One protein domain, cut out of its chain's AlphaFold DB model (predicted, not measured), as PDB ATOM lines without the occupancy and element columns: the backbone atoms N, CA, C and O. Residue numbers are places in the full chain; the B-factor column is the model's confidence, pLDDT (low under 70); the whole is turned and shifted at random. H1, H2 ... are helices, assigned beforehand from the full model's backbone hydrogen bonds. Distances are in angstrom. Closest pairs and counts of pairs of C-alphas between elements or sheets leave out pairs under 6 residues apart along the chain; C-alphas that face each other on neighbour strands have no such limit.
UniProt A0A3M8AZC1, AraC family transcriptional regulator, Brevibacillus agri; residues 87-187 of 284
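This is residues 87 to 187 of the 284 residues of the protein "AraC family transcriptional regulator" of Brevibacillus agri (UniProt A0A3M8AZC1). The longest helix, H2, runs through the middle; H3, H4 and H5 gather in a crossed cluster around its later residues, while H1 lies at its beginning, away from that cluster. Before H1, residues 87 to 108 form a long tail with no named element, which loops out to Gly 102 and folds back toward H1, and adds to the length of the whole. The printed part has 101 residues with five named helices, H1 to H5 in that order, and no named strand; the class is all helix. It is loose, with a radius of gyration of the C-alphas of 17.2 A, and spans 56 by 27 by 25 A along its main axes.

Start at C-alpha 87, at (-17.428, -32.791, -43.772), and go through the tail to Ser 108. Find C-alpha 109 at (-7.097, -44.916, -33.850); from there H1, residues 109 to 120, runs 16.3 A. H2, residues 124 to 140, follows and is 24.4 A long. H3, residues 147 to 153, covers 9.8 A. H4, residues 159 to 170, measures 16.0 A. H5, residues 174 to 185, runs 16.3 A to C-alpha 185 at (-11.950, -4.177, -50.451).

Begin at the hub, H2, which touches the four other helices. H1, with residues 113 to 117 alone, only just touches it, with 3 pairs of C-alphas within 8 A; the closest C-alphas are those of Ser 113 and Pro 124, 6.3 A apart. Further along, residues 130 to 133 of H2 only just touch H4, also with 3 pairs; the C-alphas of Leu 133 and Phe 166 are closest at 6.3 A, and the lines are about perpendicular at 81 degrees. H3 touches residues 136 to 140 of H2 at a steep tilt of 53 degrees, opposite ways, closest at the C-alphas of Ala 136 and Val 150, 6.5 A apart. H5 touches residues 137 to 140 of H2, closest at the C-alphas of Leu 140 and Lys 178, 5.3 A apart. H3 and H4 touch about perpendicular at 89 degrees, with the C-alphas of Ala 151 and Leu 159 closest at 6.0 A. H1 is apart from H3, H4 and H5. In H1, H2, H3, H4 and H5 every O i to N i+4 pair is within hydrogen-bond range.

Look at Gly 102 and Gly 187 for the two C-alphas farthest apart, 57.7 A. The printed part has no cut, and the links between helices are tight, but for the short one from H2 to H3. The pLDDT is under 70 in residues 87 to 107 and 185 to 187, and its mean over the printed part is 77.0.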
ATOM      1  N   VAL A  87     -18.150 -31.987 -44.757       39.59
ATOM      2  CA  VAL A  87     -17.428 -32.791 -43.772       39.59
ATOM      3  C   VAL A  87     -18.192 -32.703 -42.452       39.59
ATOM      4  O   VAL A  87     -17.901 -31.866 -41.594       39.59
ATOM      5  N   HIS A  88     -19.182 -33.576 -42.270       30.39
ATOM      6  CA  HIS A  88     -19.819 -33.777 -40.974       30.39
ATOM      7  C   HIS A  88     -18.741 -34.064 -39.909       30.39
ATOM      8  O   HIS A  88     -17.830 -34.864 -40.147       30.39
ATOM      9  N   PRO A  89     -18.804 -33.438 -38.719       38.09
ATOM     10  CA  PRO A  89     -17.811 -33.619 -37.653       38.09
ATOM     11  C   PRO A  89     -17.740 -35.049 -37.075       38.09
ATOM     12  O   PRO A  89     -16.867 -35.324 -36.259       38.09
ATOM     13  N   HIS A  90     -18.595 -35.976 -37.524       33.72
ATOM     14  CA  HIS A  90     -18.564 -37.394 -37.148       33.72
ATOM     15  C   HIS A  90     -17.659 -38.283 -38.026       33.72
ATOM     16  O   HIS A  90     -17.438 -39.444 -37.689       33.72
ATOM     17  N   ALA A  91     -17.077 -37.762 -39.111       35.97
ATOM     18  CA  ALA A  91     -16.302 -38.562 -40.072       35.97
ATOM     19  C   ALA A  91     -14.883 -38.971 -39.608       35.97
ATOM     20  O   ALA A  91     -14.081 -39.424 -40.418       35.97
ATOM     21  N   LEU A  92     -14.546 -38.825 -38.321       38.88
ATOM     22  CA  LEU A  92     -13.306 -39.378 -37.757       38.88
ATOM     23  C   LEU A  92     -13.498 -40.747 -37.081       38.88
ATOM     24  O   LEU A  92     -12.524 -41.300 -36.576       38.88
ATOM     25  N   GLN A  93     -14.712 -41.313 -37.083       37.53
ATOM     26  CA  GLN A  93     -14.984 -42.562 -36.361       37.53
ATOM     27  C   GLN A  93     -14.784 -43.850 -37.186       37.53
ATOM     28  O   GLN A  93     -14.673 -44.917 -36.593       37.53
ATOM     29  N   GLN A  94     -14.640 -43.785 -38.513       34.56
ATOM     30  CA  GLN A  94     -14.251 -44.941 -39.336       34.56
ATOM     31  C   GLN A  94     -13.320 -44.502 -40.465       34.56
ATOM     32  O   GLN A  94     -13.753 -44.081 -41.532       34.56
ATOM     33  N   ALA A  95     -12.016 -44.608 -40.222       39.19
ATOM     34  CA  ALA A  95     -11.010 -44.571 -41.273       39.19
ATOM     35  C   ALA A  95     -10.683 -46.011 -41.698       39.19
ATOM     36  O   ALA A  95      -9.588 -46.505 -41.440       39.19
ATOM     37  N   ASP A  96     -11.638 -46.699 -42.326       40.72
ATOM     38  CA  ASP A  96     -11.340 -47.898 -43.113       40.72
ATOM     39  C   ASP A  96     -10.717 -47.437 -44.443       40.72
ATOM     40  O   ASP A  96     -11.391 -47.281 -45.459       40.72
ATOM     41  N   TYR A  97      -9.411 -47.153 -44.431       47.91
ATOM     42  CA  TYR A  97      -8.638 -46.972 -45.661       47.91
ATOM     43  C   TYR A  97      -8.437 -48.348 -46.305       47.91
ATOM     44  O   TYR A  97      -7.481 -49.059 -46.002       47.91
ATOM     45  N   ALA A  98      -9.367 -48.743 -47.172       38.41
ATOM     46  CA  ALA A  98      -9.184 -49.880 -48.063       38.41
ATOM     47  C   ALA A  98      -8.229 -49.469 -49.197       38.41
ATOM     48  O   ALA A  98      -8.625 -48.779 -50.136       38.41
ATOM     49  N   GLY A  99      -6.952 -49.838 -49.076       43.38
ATOM     50  CA  GLY A  99      -6.060 -49.930 -50.231       43.38
ATOM     51  C   GLY A  99      -6.505 -51.084 -51.135       43.38
ATOM     52  O   GLY A  99      -6.989 -52.100 -50.638       43.38
ATOM     53  N   ASP A 100      -6.347 -50.921 -52.448       46.22
ATOM     54  CA  ASP A 100      -6.738 -51.867 -53.515       46.22
ATOM     55  C   ASP A 100      -5.875 -53.151 -53.549       46.22
ATOM     56  O   ASP A 100      -5.997 -54.001 -54.425       46.22
ATOM     57  N   ASP A 101      -5.010 -53.331 -52.556       43.69
ATOM     58  CA  ASP A 101      -4.030 -54.406 -52.475       43.69
ATOM     59  C   ASP A 101      -4.171 -55.205 -51.172       43.69
ATOM     60  O   ASP A 101      -3.181 -55.608 -50.587       43.69
ATOM     61  N   GLY A 102      -5.405 -55.463 -50.712       48.22
ATOM     62  CA  GLY A 102      -5.771 -56.565 -49.794       48.22
ATOM     63  C   GLY A 102      -5.121 -56.614 -48.398       48.22
ATOM     64  O   GLY A 102      -5.568 -57.375 -47.540       48.22
ATOM     65  N   GLU A 103      -4.106 -55.802 -48.125       50.47
ATOM     66  CA  GLU A 103      -3.371 -55.757 -46.874       50.47
ATOM     67  C   GLU A 103      -3.984 -54.644 -46.026       50.47
ATOM     68  O   GLU A 103      -3.651 -53.460 -46.110       50.47
ATOM     69  N   LYS A 104      -4.990 -55.034 -45.241       47.97
ATOM     70  CA  LYS A 104      -5.690 -54.146 -44.318       47.97
ATOM     71  C   LYS A 104      -4.683 -53.668 -43.266       47.97
ATOM     72  O   LYS A 104      -4.446 -54.357 -42.277       47.97
ATOM     73  N   LEU A 105      -4.071 -52.499 -43.467       50.19
ATOM     74  CA  LEU A 105      -3.255 -51.834 -42.447       50.19
ATOM     75  C   LEU A 105      -4.173 -51.381 -41.305       50.19
ATOM     76  O   LEU A 105      -4.636 -50.242 -41.246       50.19
ATOM     77  N   THR A 106      -4.466 -52.302 -40.389       54.69
ATOM     78  CA  THR A 106      -5.258 -52.052 -39.184       54.69
ATOM     79  C   THR A 106      -4.405 -51.317 -38.155       54.69
ATOM     80  O   THR A 106      -3.937 -51.899 -37.176       54.69
ATOM     81  N   TYR A 107      -4.165 -50.027 -38.366       67.62
ATOM     82  CA  TYR A 107      -3.646 -49.180 -37.298       67.62
ATOM     83  C   TYR A 107      -4.769 -48.813 -36.332       67.62
ATOM     84  O   TYR A 107      -5.874 -48.455 -36.736       67.62
ATOM     85  N   SER A 108      -4.480 -48.860 -35.032       76.94
ATOM     86  CA  SER A 108      -5.433 -48.405 -34.026       76.94
ATOM     87  C   SER A 108      -5.547 -46.870 -34.042       76.94
ATOM     88  O   SER A 108      -4.549 -46.146 -34.084       76.94
ATOM     89  N   ILE A 109      -6.777 -46.354 -33.967       78.06
ATOM     90  CA  ILE A 109      -7.097 -44.916 -33.850       78.06
ATOM     91  C   ILE A 109      -6.247 -44.170 -32.793       78.06
ATOM     92  O   ILE A 109      -5.749 -43.076 -33.092       78.06
ATOM     93  N   PRO A 110      -6.005 -44.711 -31.577       79.81
ATOM     94  CA  PRO A 110      -5.149 -44.036 -30.599       79.81
ATOM     95  C   PRO A 110      -3.678 -43.962 -31.029       79.81
ATOM     96  O   PRO A 110      -3.009 -42.976 -30.712       79.81
ATOM     97  N   TYR A 111      -3.165 -44.959 -31.757       79.94
ATOM     98  CA  TYR A 111      -1.795 -44.944 -32.274       79.94
ATOM     99  C   TYR A 111      -1.618 -43.839 -33.319       79.94
ATOM    100  O   TYR A 111      -0.713 -43.012 -33.196       79.94
ATOM    101  N   LEU A 112      -2.548 -43.748 -34.272       78.69
ATOM    102  CA  LEU A 112      -2.562 -42.680 -35.275       78.69
ATOM    103  C   LEU A 112      -2.689 -41.292 -34.637       78.69
ATOM    104  O   LEU A 112      -1.966 -40.374 -35.016       78.69
ATOM    105  N   SER A 113      -3.541 -41.139 -33.621       80.62
ATOM    106  CA  SER A 113      -3.705 -39.860 -32.915       80.62
ATOM    107  C   SER A 113      -2.425 -39.417 -32.198       80.62
ATOM    108  O   SER A 113      -2.078 -38.233 -32.219       80.62
ATOM    109  N   ARG A 114      -1.691 -40.361 -31.588       81.94
ATOM    110  CA  ARG A 114      -0.396 -40.087 -30.940       81.94
ATOM    111  C   ARG A 114       0.670 -39.699 -31.959       81.94
ATOM    112  O   ARG A 114       1.345 -38.693 -31.755       81.94
ATOM    113  N   LEU A 115       0.787 -40.457 -33.050       84.19
ATOM    114  CA  LEU A 115       1.720 -40.143 -34.134       84.19
ATOM    115  C   LEU A 115       1.429 -38.773 -34.747       84.19
ATOM    116  O   LEU A 115       2.346 -37.984 -34.956       84.19
ATOM    117  N   PHE A 116       0.154 -38.459 -34.976       83.62
ATOM    118  CA  PHE A 116      -0.254 -37.164 -35.504       83.62
ATOM    119  C   PHE A 116       0.182 -36.027 -34.579       83.62
ATOM    120  O   PHE A 116       0.851 -35.097 -35.025       83.62
ATOM    121  N   LYS A 117      -0.112 -36.140 -33.277       84.75
ATOM    122  CA  LYS A 117       0.270 -35.130 -32.285       84.75
ATOM    123  C   LYS A 117       1.786 -34.963 -32.162       84.75
ATOM    124  O   LYS A 117       2.243 -33.843 -31.970       84.75
ATOM    125  N   GLN A 118       2.565 -36.038 -32.292       83.56
ATOM    126  CA  GLN A 118       4.033 -35.952 -32.292       83.56
ATOM    127  C   GLN A 118       4.581 -35.154 -33.481       83.56
ATOM    128  O   GLN A 118       5.609 -34.501 -33.344       83.56
ATOM    129  N   GLN A 119       3.907 -35.198 -34.631       82.06
ATOM    130  CA  GLN A 119       4.375 -34.547 -35.857       82.06
ATOM    131  C   GLN A 119       3.868 -33.111 -36.000       82.06
ATOM    132  O   GLN A 119       4.622 -32.223 -36.387       82.06
ATOM    133  N   THR A 120       2.590 -32.869 -35.705       82.00
ATOM    134  CA  THR A 120       1.964 -31.547 -35.879       82.00
ATOM    135  C   THR A 120       1.936 -30.722 -34.597       82.00
ATOM    136  O   THR A 120       1.642 -29.533 -34.654       82.00
ATOM    137  N   GLY A 121       2.196 -31.334 -33.437       86.56
ATOM    138  CA  GLY A 121       2.045 -30.702 -32.124       86.56
ATOM    139  C   GLY A 121       0.589 -30.560 -31.656       86.56
ATOM    140  O   GLY A 121       0.350 -30.187 -30.508       86.56
ATOM    141  N   HIS A 122      -0.392 -30.897 -32.500       81.06
ATOM    142  CA  HIS A 122      -1.817 -30.685 -32.245       81.06
ATOM    143  C   HIS A 122      -2.609 -31.997 -32.279       81.06
ATOM    144  O   HIS A 122      -2.202 -32.976 -32.900       81.06
ATOM    145  N   SER A 123      -3.761 -32.035 -31.601       87.06
ATOM    146  CA  SER A 123      -4.706 -33.148 -31.752       87.06
ATOM    147  C   SER A 123      -5.237 -33.191 -33.194       87.06
ATOM    148  O   SER A 123      -5.440 -32.122 -33.778       87.06
ATOM    149  N   PRO A 124      -5.531 -34.376 -33.766       81.12
ATOM    150  CA  PRO A 124      -6.177 -34.478 -35.077       81.12
ATOM    151  C   PRO A 124      -7.440 -33.618 -35.201       81.12
ATOM    152  O   PRO A 124      -7.662 -32.978 -36.226       81.12
ATOM    153  N   ILE A 125      -8.243 -33.563 -34.133       86.44
ATOM    154  CA  ILE A 125      -9.482 -32.778 -34.090       86.44
ATOM    155  C   ILE A 125      -9.175 -31.277 -34.109       86.44
ATOM    156  O   ILE A 125      -9.767 -30.545 -34.897       86.44
ATOM    157  N   ASP A 126      -8.227 -30.820 -33.288       84.88
ATOM    158  CA  ASP A 126      -7.859 -29.400 -33.209       84.88
ATOM    159  C   ASP A 126      -7.288 -28.898 -34.538       84.88
ATOM    160  O   ASP A 126      -7.633 -27.809 -34.996       84.88
ATOM    161  N   TYR A 127      -6.464 -29.721 -35.188       86.75
ATOM    162  CA  TYR A 127      -5.921 -29.422 -36.510       86.75
ATOM    163  C   TYR A 127      -7.017 -29.355 -37.578       86.75
ATOM    164  O   TYR A 127      -7.025 -28.475 -38.433       86.75
ATOM    165  N   LEU A 128      -7.987 -30.265 -37.536       87.31
ATOM    166  CA  LEU A 128      -9.106 -30.233 -38.470       87.31
ATOM    167  C   LEU A 128      -9.979 -28.985 -38.264       87.31
ATOM    168  O   LEU A 128     -10.427 -28.386 -39.243       87.31
ATOM    169  N   ILE A 129     -10.186 -28.557 -37.016       89.06
ATOM    170  CA  ILE A 129     -10.896 -27.310 -36.707       89.06
ATOM    171  C   ILE A 129     -10.137 -26.105 -37.271       89.06
ATOM    172  O   ILE A 129     -10.760 -25.264 -37.920       89.06
ATOM    173  N   SER A 130      -8.818 -26.020 -37.077       88.06
ATOM    174  CA  SER A 130      -8.037 -24.885 -37.589       88.06
ATOM    175  C   SER A 130      -8.104 -24.797 -39.113       88.06
ATOM    176  O   SER A 130      -8.423 -23.735 -39.646       88.06
ATOM    177  N   VAL A 131      -7.953 -25.925 -39.815       90.25
ATOM    178  CA  VAL A 131      -8.061 -25.989 -41.282       90.25
ATOM    179  C   VAL A 131      -9.446 -25.546 -41.770       90.25
ATOM    180  O   VAL A 131      -9.548 -24.746 -42.704       90.25
ATOM    181  N   ARG A 132     -10.533 -26.008 -41.132       91.50
ATOM    182  CA  ARG A 132     -11.901 -25.581 -41.494       91.50
ATOM    183  C   ARG A 132     -12.096 -24.081 -41.315       91.50
ATOM    184  O   ARG A 132     -12.676 -23.426 -42.180       91.50
ATOM    185  N   LEU A 133     -11.619 -23.531 -40.201       91.81
ATOM    186  CA  LEU A 133     -11.771 -22.112 -39.896       91.81
ATOM    187  C   LEU A 133     -10.888 -21.236 -40.786       91.81
ATOM    188  O   LEU A 133     -11.315 -20.152 -41.178       91.81
ATOM    189  N   ASP A 134      -9.704 -21.702 -41.172       90.44
ATOM    190  CA  ASP A 134      -8.847 -20.996 -42.125       90.44
ATOM    191  C   ASP A 134      -9.469 -20.955 -43.525       90.44
ATOM    192  O   ASP A 134      -9.466 -19.904 -44.175       90.44
ATOM    193  N   ARG A 135     -10.122 -22.042 -43.953       91.50
ATOM    194  CA  ARG A 135     -10.946 -22.030 -45.169       91.50
ATOM    195  C   ARG A 135     -12.133 -21.073 -45.043       91.50
ATOM    196  O   ARG A 135     -12.400 -20.319 -45.977       91.50
ATOM    197  N   ALA A 136     -12.811 -21.050 -43.895       92.38
ATOM    198  CA  ALA A 136     -13.911 -20.117 -43.651       92.38
ATOM    199  C   ALA A 136     -13.451 -18.655 -43.751       92.38
ATOM    200  O   ALA A 136     -14.124 -17.850 -44.389       92.38
ATOM    201  N   LYS A 137     -12.278 -18.309 -43.198       90.94
ATOM    202  CA  LYS A 137     -11.682 -16.971 -43.358       90.94
ATOM    203  C   LYS A 137     -11.466 -16.632 -44.826       90.94
ATOM    204  O   LYS A 137     -11.799 -15.529 -45.240       90.94
ATOM    205  N   ALA A 138     -10.921 -17.564 -45.608       90.06
ATOM    206  CA  ALA A 138     -10.691 -17.341 -47.030       90.06
ATOM    207  C   ALA A 138     -12.004 -17.073 -47.779       90.06
ATOM    208  O   ALA A 138     -12.048 -16.146 -48.578       90.06
ATOM    209  N   LEU A 139     -13.071 -17.820 -47.476       90.50
ATOM    210  CA  LEU A 139     -14.396 -17.608 -48.067       90.50
ATOM    211  C   LEU A 139     -14.987 -16.253 -47.664       90.50
ATOM    212  O   LEU A 139     -15.295 -15.447 -48.534       90.50
ATOM    213  N   LEU A 140     -15.043 -15.947 -46.364       91.00
ATOM    214  CA  LEU A 140     -15.539 -14.656 -45.858       91.00
ATOM    215  C   LEU A 140     -14.753 -13.469 -46.416       91.00
ATOM    216  O   LEU A 140     -15.293 -12.382 -46.601       91.00
ATOM    217  N   ALA A 141     -13.464 -13.679 -46.667       87.81
ATOM    218  CA  ALA A 141     -12.585 -12.691 -47.242       87.81
ATOM    219  C   ALA A 141     -12.428 -12.841 -48.752       87.81
ATOM    220  O   ALA A 141     -11.465 -12.273 -49.242       87.81
ATOM    221  N   GLN A 142     -13.273 -13.542 -49.503       85.69
ATOM    222  CA  GLN A 142     -13.217 -13.580 -50.978       85.69
ATOM    223  C   GLN A 142     -14.589 -13.457 -51.627       85.69
ATOM    224  O   GLN A 142     -14.674 -12.941 -52.738       85.69
ATOM    225  N   THR A 143     -15.635 -13.913 -50.944       86.50
ATOM    226  CA  THR A 143     -16.985 -14.000 -51.483       86.50
ATOM    227  C   THR A 143     -17.957 -13.132 -50.689       86.50
ATOM    228  O   THR A 143     -17.762 -12.856 -49.504       86.50
ATOM    229  N   ASP A 144     -19.053 -12.753 -51.341       85.38
ATOM    230  CA  ASP A 144     -20.169 -12.045 -50.707       85.38
ATOM    231  C   ASP A 144     -21.223 -12.999 -50.119       85.38
ATOM    232  O   ASP A 144     -22.260 -12.543 -49.634       85.38
ATOM    233  N   ALA A 145     -20.924 -14.303 -50.082       85.88
ATOM    234  CA  ALA A 145     -21.796 -15.375 -49.605       85.88
ATOM    235  C   ALA A 145     -22.347 -15.122 -48.192       85.88
ATOM    236  O   ALA A 145     -21.714 -14.459 -47.351       85.88
ATOM    237  N   SER A 146     -23.540 -15.644 -47.919       89.44
ATOM    238  CA  SER A 146     -24.162 -15.519 -46.602       89.44
ATOM    239  C   SER A 146     -23.367 -16.298 -45.543       89.44
ATOM    240  O   SER A 146     -22.643 -17.247 -45.843       89.44
ATOM    241  N   LEU A 147     -23.485 -15.906 -44.268       89.69
ATOM    242  CA  LEU A 147     -22.805 -16.628 -43.181       89.69
ATOM    243  C   LEU A 147     -23.246 -18.095 -43.099       89.69
ATOM    244  O   LEU A 147     -22.449 -18.948 -42.716       89.69
ATOM    245  N   GLN A 148     -24.496 -18.374 -43.471       90.19
ATOM    246  CA  GLN A 148     -25.048 -19.720 -43.510       90.19
ATOM    247  C   GLN A 148     -24.403 -20.557 -44.622       90.19
ATOM    248  O   GLN A 148     -23.889 -21.633 -44.338       90.19
ATOM    249  N   GLU A 149     -24.316 -20.026 -45.844       88.44
ATOM    250  CA  GLU A 149     -23.650 -20.700 -46.972       88.44
ATOM    251  C   GLU A 149     -22.180 -21.005 -46.671       88.44
ATOM    252  O   GLU A 149     -21.667 -22.071 -47.010       88.44
ATOM    253  N   VAL A 150     -21.485 -20.078 -46.002       91.31
ATOM    254  CA  VAL A 150     -20.094 -20.299 -45.593       91.31
ATOM    255  C   VAL A 150     -20.001 -21.407 -44.545       91.31
ATOM    256  O   VAL A 150     -19.109 -22.247 -44.653       91.31
ATOM    257  N   ALA A 151     -20.896 -21.430 -43.553       90.56
ATOM    258  CA  ALA A 151     -20.915 -22.461 -42.516       90.56
ATOM    259  C   ALA A 151     -21.167 -23.855 -43.114       90.56
ATOM    260  O   ALA A 151     -20.399 -24.787 -42.850       90.56
ATOM    261  N   GLU A 152     -22.169 -23.970 -43.985       91.12
ATOM    262  CA  GLU A 152     -22.491 -25.202 -44.709       91.12
ATOM    263  C   GLU A 152     -21.316 -25.631 -45.607       91.12
ATOM    264  O   GLU A 152     -20.883 -26.786 -45.569       91.12
ATOM    265  N   GLY A 153     -20.698 -24.682 -46.319       87.12
ATOM    266  CA  GLY A 153     -19.557 -24.924 -47.206       87.12
ATOM    267  C   GLY A 153     -18.266 -25.382 -46.513       87.12
ATOM    268  O   GLY A 153     -17.396 -25.964 -47.167       87.12
ATOM    269  N   VAL A 154     -18.118 -25.156 -45.202       89.81
ATOM    270  CA  VAL A 154     -16.989 -25.679 -44.401       89.81
ATOM    271  C   VAL A 154     -17.362 -26.892 -43.535       89.81
ATOM    272  O   VAL A 154     -16.518 -27.397 -42.788       89.81
ATOM    273  N   GLY A 155     -18.597 -27.391 -43.649       87.00
ATOM    274  CA  GLY A 155     -19.062 -28.599 -42.964       87.00
ATOM    275  C   GLY A 155     -19.590 -28.372 -41.544       87.00
ATOM    276  O   GLY A 155     -19.461 -29.265 -40.702       87.00
ATOM    277  N   TYR A 156     -20.152 -27.195 -41.254       87.50
ATOM    278  CA  TYR A 156     -20.958 -26.962 -40.052       87.50
ATOM    279  C   TYR A 156     -22.442 -26.930 -40.413       87.50
ATOM    280  O   TYR A 156     -22.869 -26.108 -41.215       87.50
ATOM    281  N   SER A 157     -23.225 -27.805 -39.782       87.69
ATOM    282  CA  SER A 157     -24.685 -27.827 -39.923       87.69
ATOM    283  C   SER A 157     -25.373 -26.735 -39.101       87.69
ATOM    284  O   SER A 157     -26.425 -26.243 -39.486       87.69
ATOM    285  N   ASP A 158     -24.787 -26.354 -37.960       88.44
ATOM    286  CA  ASP A 158     -25.307 -25.303 -37.084       88.44
ATOM    287  C   ASP A 158     -24.453 -24.032 -37.192       88.44
ATOM    288  O   ASP A 158     -23.276 -23.997 -36.806       88.44
ATOM    289  N   LEU A 159     -25.086 -22.959 -37.670       89.06
ATOM    290  CA  LEU A 159     -24.499 -21.627 -37.770       89.06
ATOM    291  C   LEU A 159     -24.046 -21.083 -36.404       89.06
ATOM    292  O   LEU A 159     -22.983 -20.466 -36.300       89.06
ATOM    293  N   SER A 160     -24.812 -21.327 -35.341       90.31
ATOM    294  CA  SER A 160     -24.494 -20.856 -33.988       90.31
ATOM    295  C   SER A 160     -23.221 -21.511 -33.460       90.31
ATOM    296  O   SER A 160     -22.382 -20.845 -32.845       90.31
ATOM    297  N   TYR A 161     -23.050 -22.808 -33.726       90.56
ATOM    298  CA  TYR A 161     -21.835 -23.533 -33.374       90.56
ATOM    299  C   TYR A 161     -20.625 -22.993 -34.141       90.56
ATOM    300  O   TYR A 161     -19.588 -22.705 -33.532       90.56
ATOM    301  N   PHE A 162     -20.771 -22.777 -35.452       91.56
ATOM    302  CA  PHE A 162     -19.725 -22.181 -36.282       91.56
ATOM    303  C   PHE A 162     -19.284 -20.811 -35.756       91.56
ATOM    304  O   PHE A 162     -18.087 -20.585 -35.581       91.56
ATOM    305  N   ILE A 163     -20.224 -19.916 -35.429       91.94
ATOM    306  CA  ILE A 163     -19.907 -18.578 -34.906       91.94
ATOM    307  C   ILE A 163     -19.079 -18.672 -33.617       91.94
ATOM    308  O   ILE A 163     -18.082 -17.958 -33.470       91.94
ATOM    309  N   ARG A 164     -19.449 -19.571 -32.695       89.88
ATOM    310  CA  ARG A 164     -18.713 -19.784 -31.437       89.88
ATOM    311  C   ARG A 164     -17.311 -20.337 -31.689       89.88
ATOM    312  O   ARG A 164     -16.350 -19.824 -31.115       89.88
ATOM    313  N   ALA A 165     -17.185 -21.346 -32.550       89.12
ATOM    314  CA  ALA A 165     -15.900 -21.947 -32.905       89.12
ATOM    315  C   ALA A 165     -14.972 -20.936 -33.601       89.12
ATOM    316  O   ALA A 165     -13.803 -20.804 -33.233       89.12
ATOM    317  N   PHE A 166     -15.513 -20.162 -34.543       92.31
ATOM    318  CA  PHE A 166     -14.787 -19.121 -35.262       92.31
ATOM    319  C   PHE A 166     -14.305 -18.019 -34.318       92.31
ATOM    320  O   PHE A 166     -13.121 -17.678 -34.337       92.31
ATOM    321  N   LYS A 167     -15.176 -17.511 -33.433       91.00
ATOM    322  CA  LYS A 167     -14.801 -16.496 -32.435       91.00
ATOM    323  C   LYS A 167     -13.730 -17.012 -31.478       91.00
ATOM    324  O   LYS A 167     -12.773 -16.296 -31.204       91.00
ATOM    325  N   LYS A 168     -13.835 -18.263 -31.018       90.12
ATOM    326  CA  LYS A 168     -12.826 -18.881 -30.144       90.12
ATOM    327  C   LYS A 168     -11.442 -18.936 -30.801       90.12
ATOM    328  O   LYS A 168     -10.444 -18.738 -30.122       90.12
ATOM    329  N   HIS A 169     -11.384 -19.208 -32.103       90.12
ATOM    330  CA  HIS A 169     -10.120 -19.384 -32.822       90.12
ATOM    331  C   HIS A 169      -9.540 -18.077 -33.386       90.12
ATOM    332  O   HIS A 169      -8.331 -17.960 -33.559       90.12
ATOM    333  N   THR A 170     -10.385 -17.106 -33.737       87.94
ATOM    334  CA  THR A 170      -9.962 -15.860 -34.407       87.94
ATOM    335  C   THR A 170     -10.043 -14.623 -33.521       87.94
ATOM    336  O   THR A 170      -9.466 -13.597 -33.866       87.94
ATOM    337  N   GLY A 171     -10.752 -14.702 -32.394       88.56
ATOM    338  CA  GLY A 171     -11.013 -13.584 -31.487       88.56
ATOM    339  C   GLY A 171     -12.171 -12.675 -31.913       88.56
ATOM    340  O   GLY A 171     -12.662 -11.908 -31.091       88.56
ATOM    341  N   VAL A 172     -12.655 -12.781 -33.155       88.62
ATOM    342  CA  VAL A 172     -13.715 -11.928 -33.721       88.62
ATOM    343  C   VAL A 172     -14.859 -12.767 -34.280       88.62
ATOM    344  O   VAL A 172     -14.694 -13.949 -34.576       88.62
ATOM    345  N   THR A 173     -16.051 -12.188 -34.422       91.25
ATOM    346  CA  THR A 173     -17.166 -12.921 -35.048       91.25
ATOM    347  C   THR A 173     -16.979 -12.996 -36.571       91.25
ATOM    348  O   THR A 173     -16.379 -12.095 -37.161       91.25
ATOM    349  N   PRO A 174     -17.499 -14.033 -37.255       89.81
ATOM    350  CA  PRO A 174     -17.349 -14.155 -38.708       89.81
ATOM    351  C   PRO A 174     -18.021 -13.002 -39.472       89.81
ATOM    352  O   PRO A 174     -17.518 -12.585 -40.511       89.81
ATOM    353  N   GLY A 175     -19.108 -12.431 -38.932       88.75
ATOM    354  CA  GLY A 175     -19.737 -11.226 -39.484       88.75
ATOM    355  C   GLY A 175     -18.817 -10.004 -39.425       88.75
ATOM    356  O   GLY A 175     -18.632  -9.330 -40.435       88.75
ATOM    357  N   GLN A 176     -18.162  -9.774 -38.282       85.38
ATOM    358  CA  GLN A 176     -17.167  -8.701 -38.138       85.38
ATOM    359  C   GLN A 176     -15.963  -8.922 -39.052       85.38
ATOM    360  O   GLN A 176     -15.467  -7.982 -39.662       85.38
ATOM    361  N   PHE A 177     -15.506 -10.168 -39.177       90.81
ATOM    362  CA  PHE A 177     -14.409 -10.513 -40.075       90.81
ATOM    363  C   PHE A 177     -14.762 -10.203 -41.539       90.81
ATOM    364  O   PHE A 177     -13.939  -9.640 -42.262       90.81
ATOM    365  N   LYS A 178     -15.998 -10.501 -41.961       89.69
ATOM    366  CA  LYS A 178     -16.508 -10.154 -43.296       89.69
ATOM    367  C   LYS A 178     -16.568  -8.640 -43.502       89.69
ATOM    368  O   LYS A 178     -16.123  -8.162 -44.537       89.69
ATOM    369  N   GLU A 179     -17.056  -7.880 -42.526       85.50
ATOM    370  CA  GLU A 179     -17.130  -6.414 -42.603       85.50
ATOM    371  C   GLU A 179     -15.742  -5.759 -42.660       85.50
ATOM    372  O   GLU A 179     -15.494  -4.871 -43.478       85.50
ATOM    373  N   GLN A 180     -14.791  -6.246 -41.861       85.00
ATOM    374  CA  GLN A 180     -13.400  -5.797 -41.922       85.00
ATOM    375  C   GLN A 180     -12.778  -6.124 -43.286       85.00
ATOM    376  O   GLN A 180     -12.157  -5.260 -43.899       85.00
ATOM    377  N   ALA A 181     -13.007  -7.326 -43.818       82.94
ATOM    378  CA  ALA A 181     -12.528  -7.692 -45.149       82.94
ATOM    379  C   ALA A 181     -13.203  -6.871 -46.266       82.94
ATOM    380  O   ALA A 181     -12.547  -6.510 -47.247       82.94
ATOM    381  N   ALA A 182     -14.491  -6.552 -46.122       78.62
ATOM    382  CA  ALA A 182     -15.253  -5.746 -47.070       78.62
ATOM    383  C   ALA A 182     -14.821  -4.273 -47.049       78.62
ATOM    384  O   ALA A 182     -14.622  -3.694 -48.110       78.62
ATOM    385  N   SER A 183     -14.592  -3.682 -45.872       73.38
ATOM    386  CA  SER A 183     -14.108  -2.296 -45.754       73.38
ATOM    387  C   SER A 183     -12.712  -2.103 -46.359       73.38
ATOM    388  O   SER A 183     -12.427  -1.051 -46.928       73.38
ATOM    389  N   VAL A 184     -11.860  -3.134 -46.317       70.19
ATOM    390  CA  VAL A 184     -10.549  -3.131 -46.989       70.19
ATOM    391  C   VAL A 184     -10.695  -3.252 -48.512       70.19
ATOM    392  O   VAL A 184      -9.979  -2.572 -49.245       70.19
ATOM    393  N   ARG A 185     -11.636  -4.070 -49.009       65.38
ATOM    394  CA  ARG A 185     -11.950  -4.177 -50.451       65.38
ATOM    395  C   ARG A 185     -12.574  -2.919 -51.029       65.38
ATOM    396  O   ARG A 185     -12.253  -2.547 -52.152       65.38
ATOM    397  N   ALA A 186     -13.455  -2.290 -50.259       64.06
ATOM    398  CA  ALA A 186     -14.153  -1.069 -50.628       64.06
ATOM    399  C   ALA A 186     -13.231   0.161 -50.650       64.06
ATOM    400  O   ALA A 186     -13.724   1.263 -50.842       64.06
ATOM    401  N   GLY A 187     -11.917  -0.026 -50.456       52.50
ATOM    402  CA  GLY A 187     -10.881   0.919 -50.836       52.50
ATOM    403  C   GLY A 187     -11.180   2.357 -50.440       52.50
ATOM    404  O   GLY A 187     -11.579   3.148 -51.278       52.50
TER     405      GLY A 187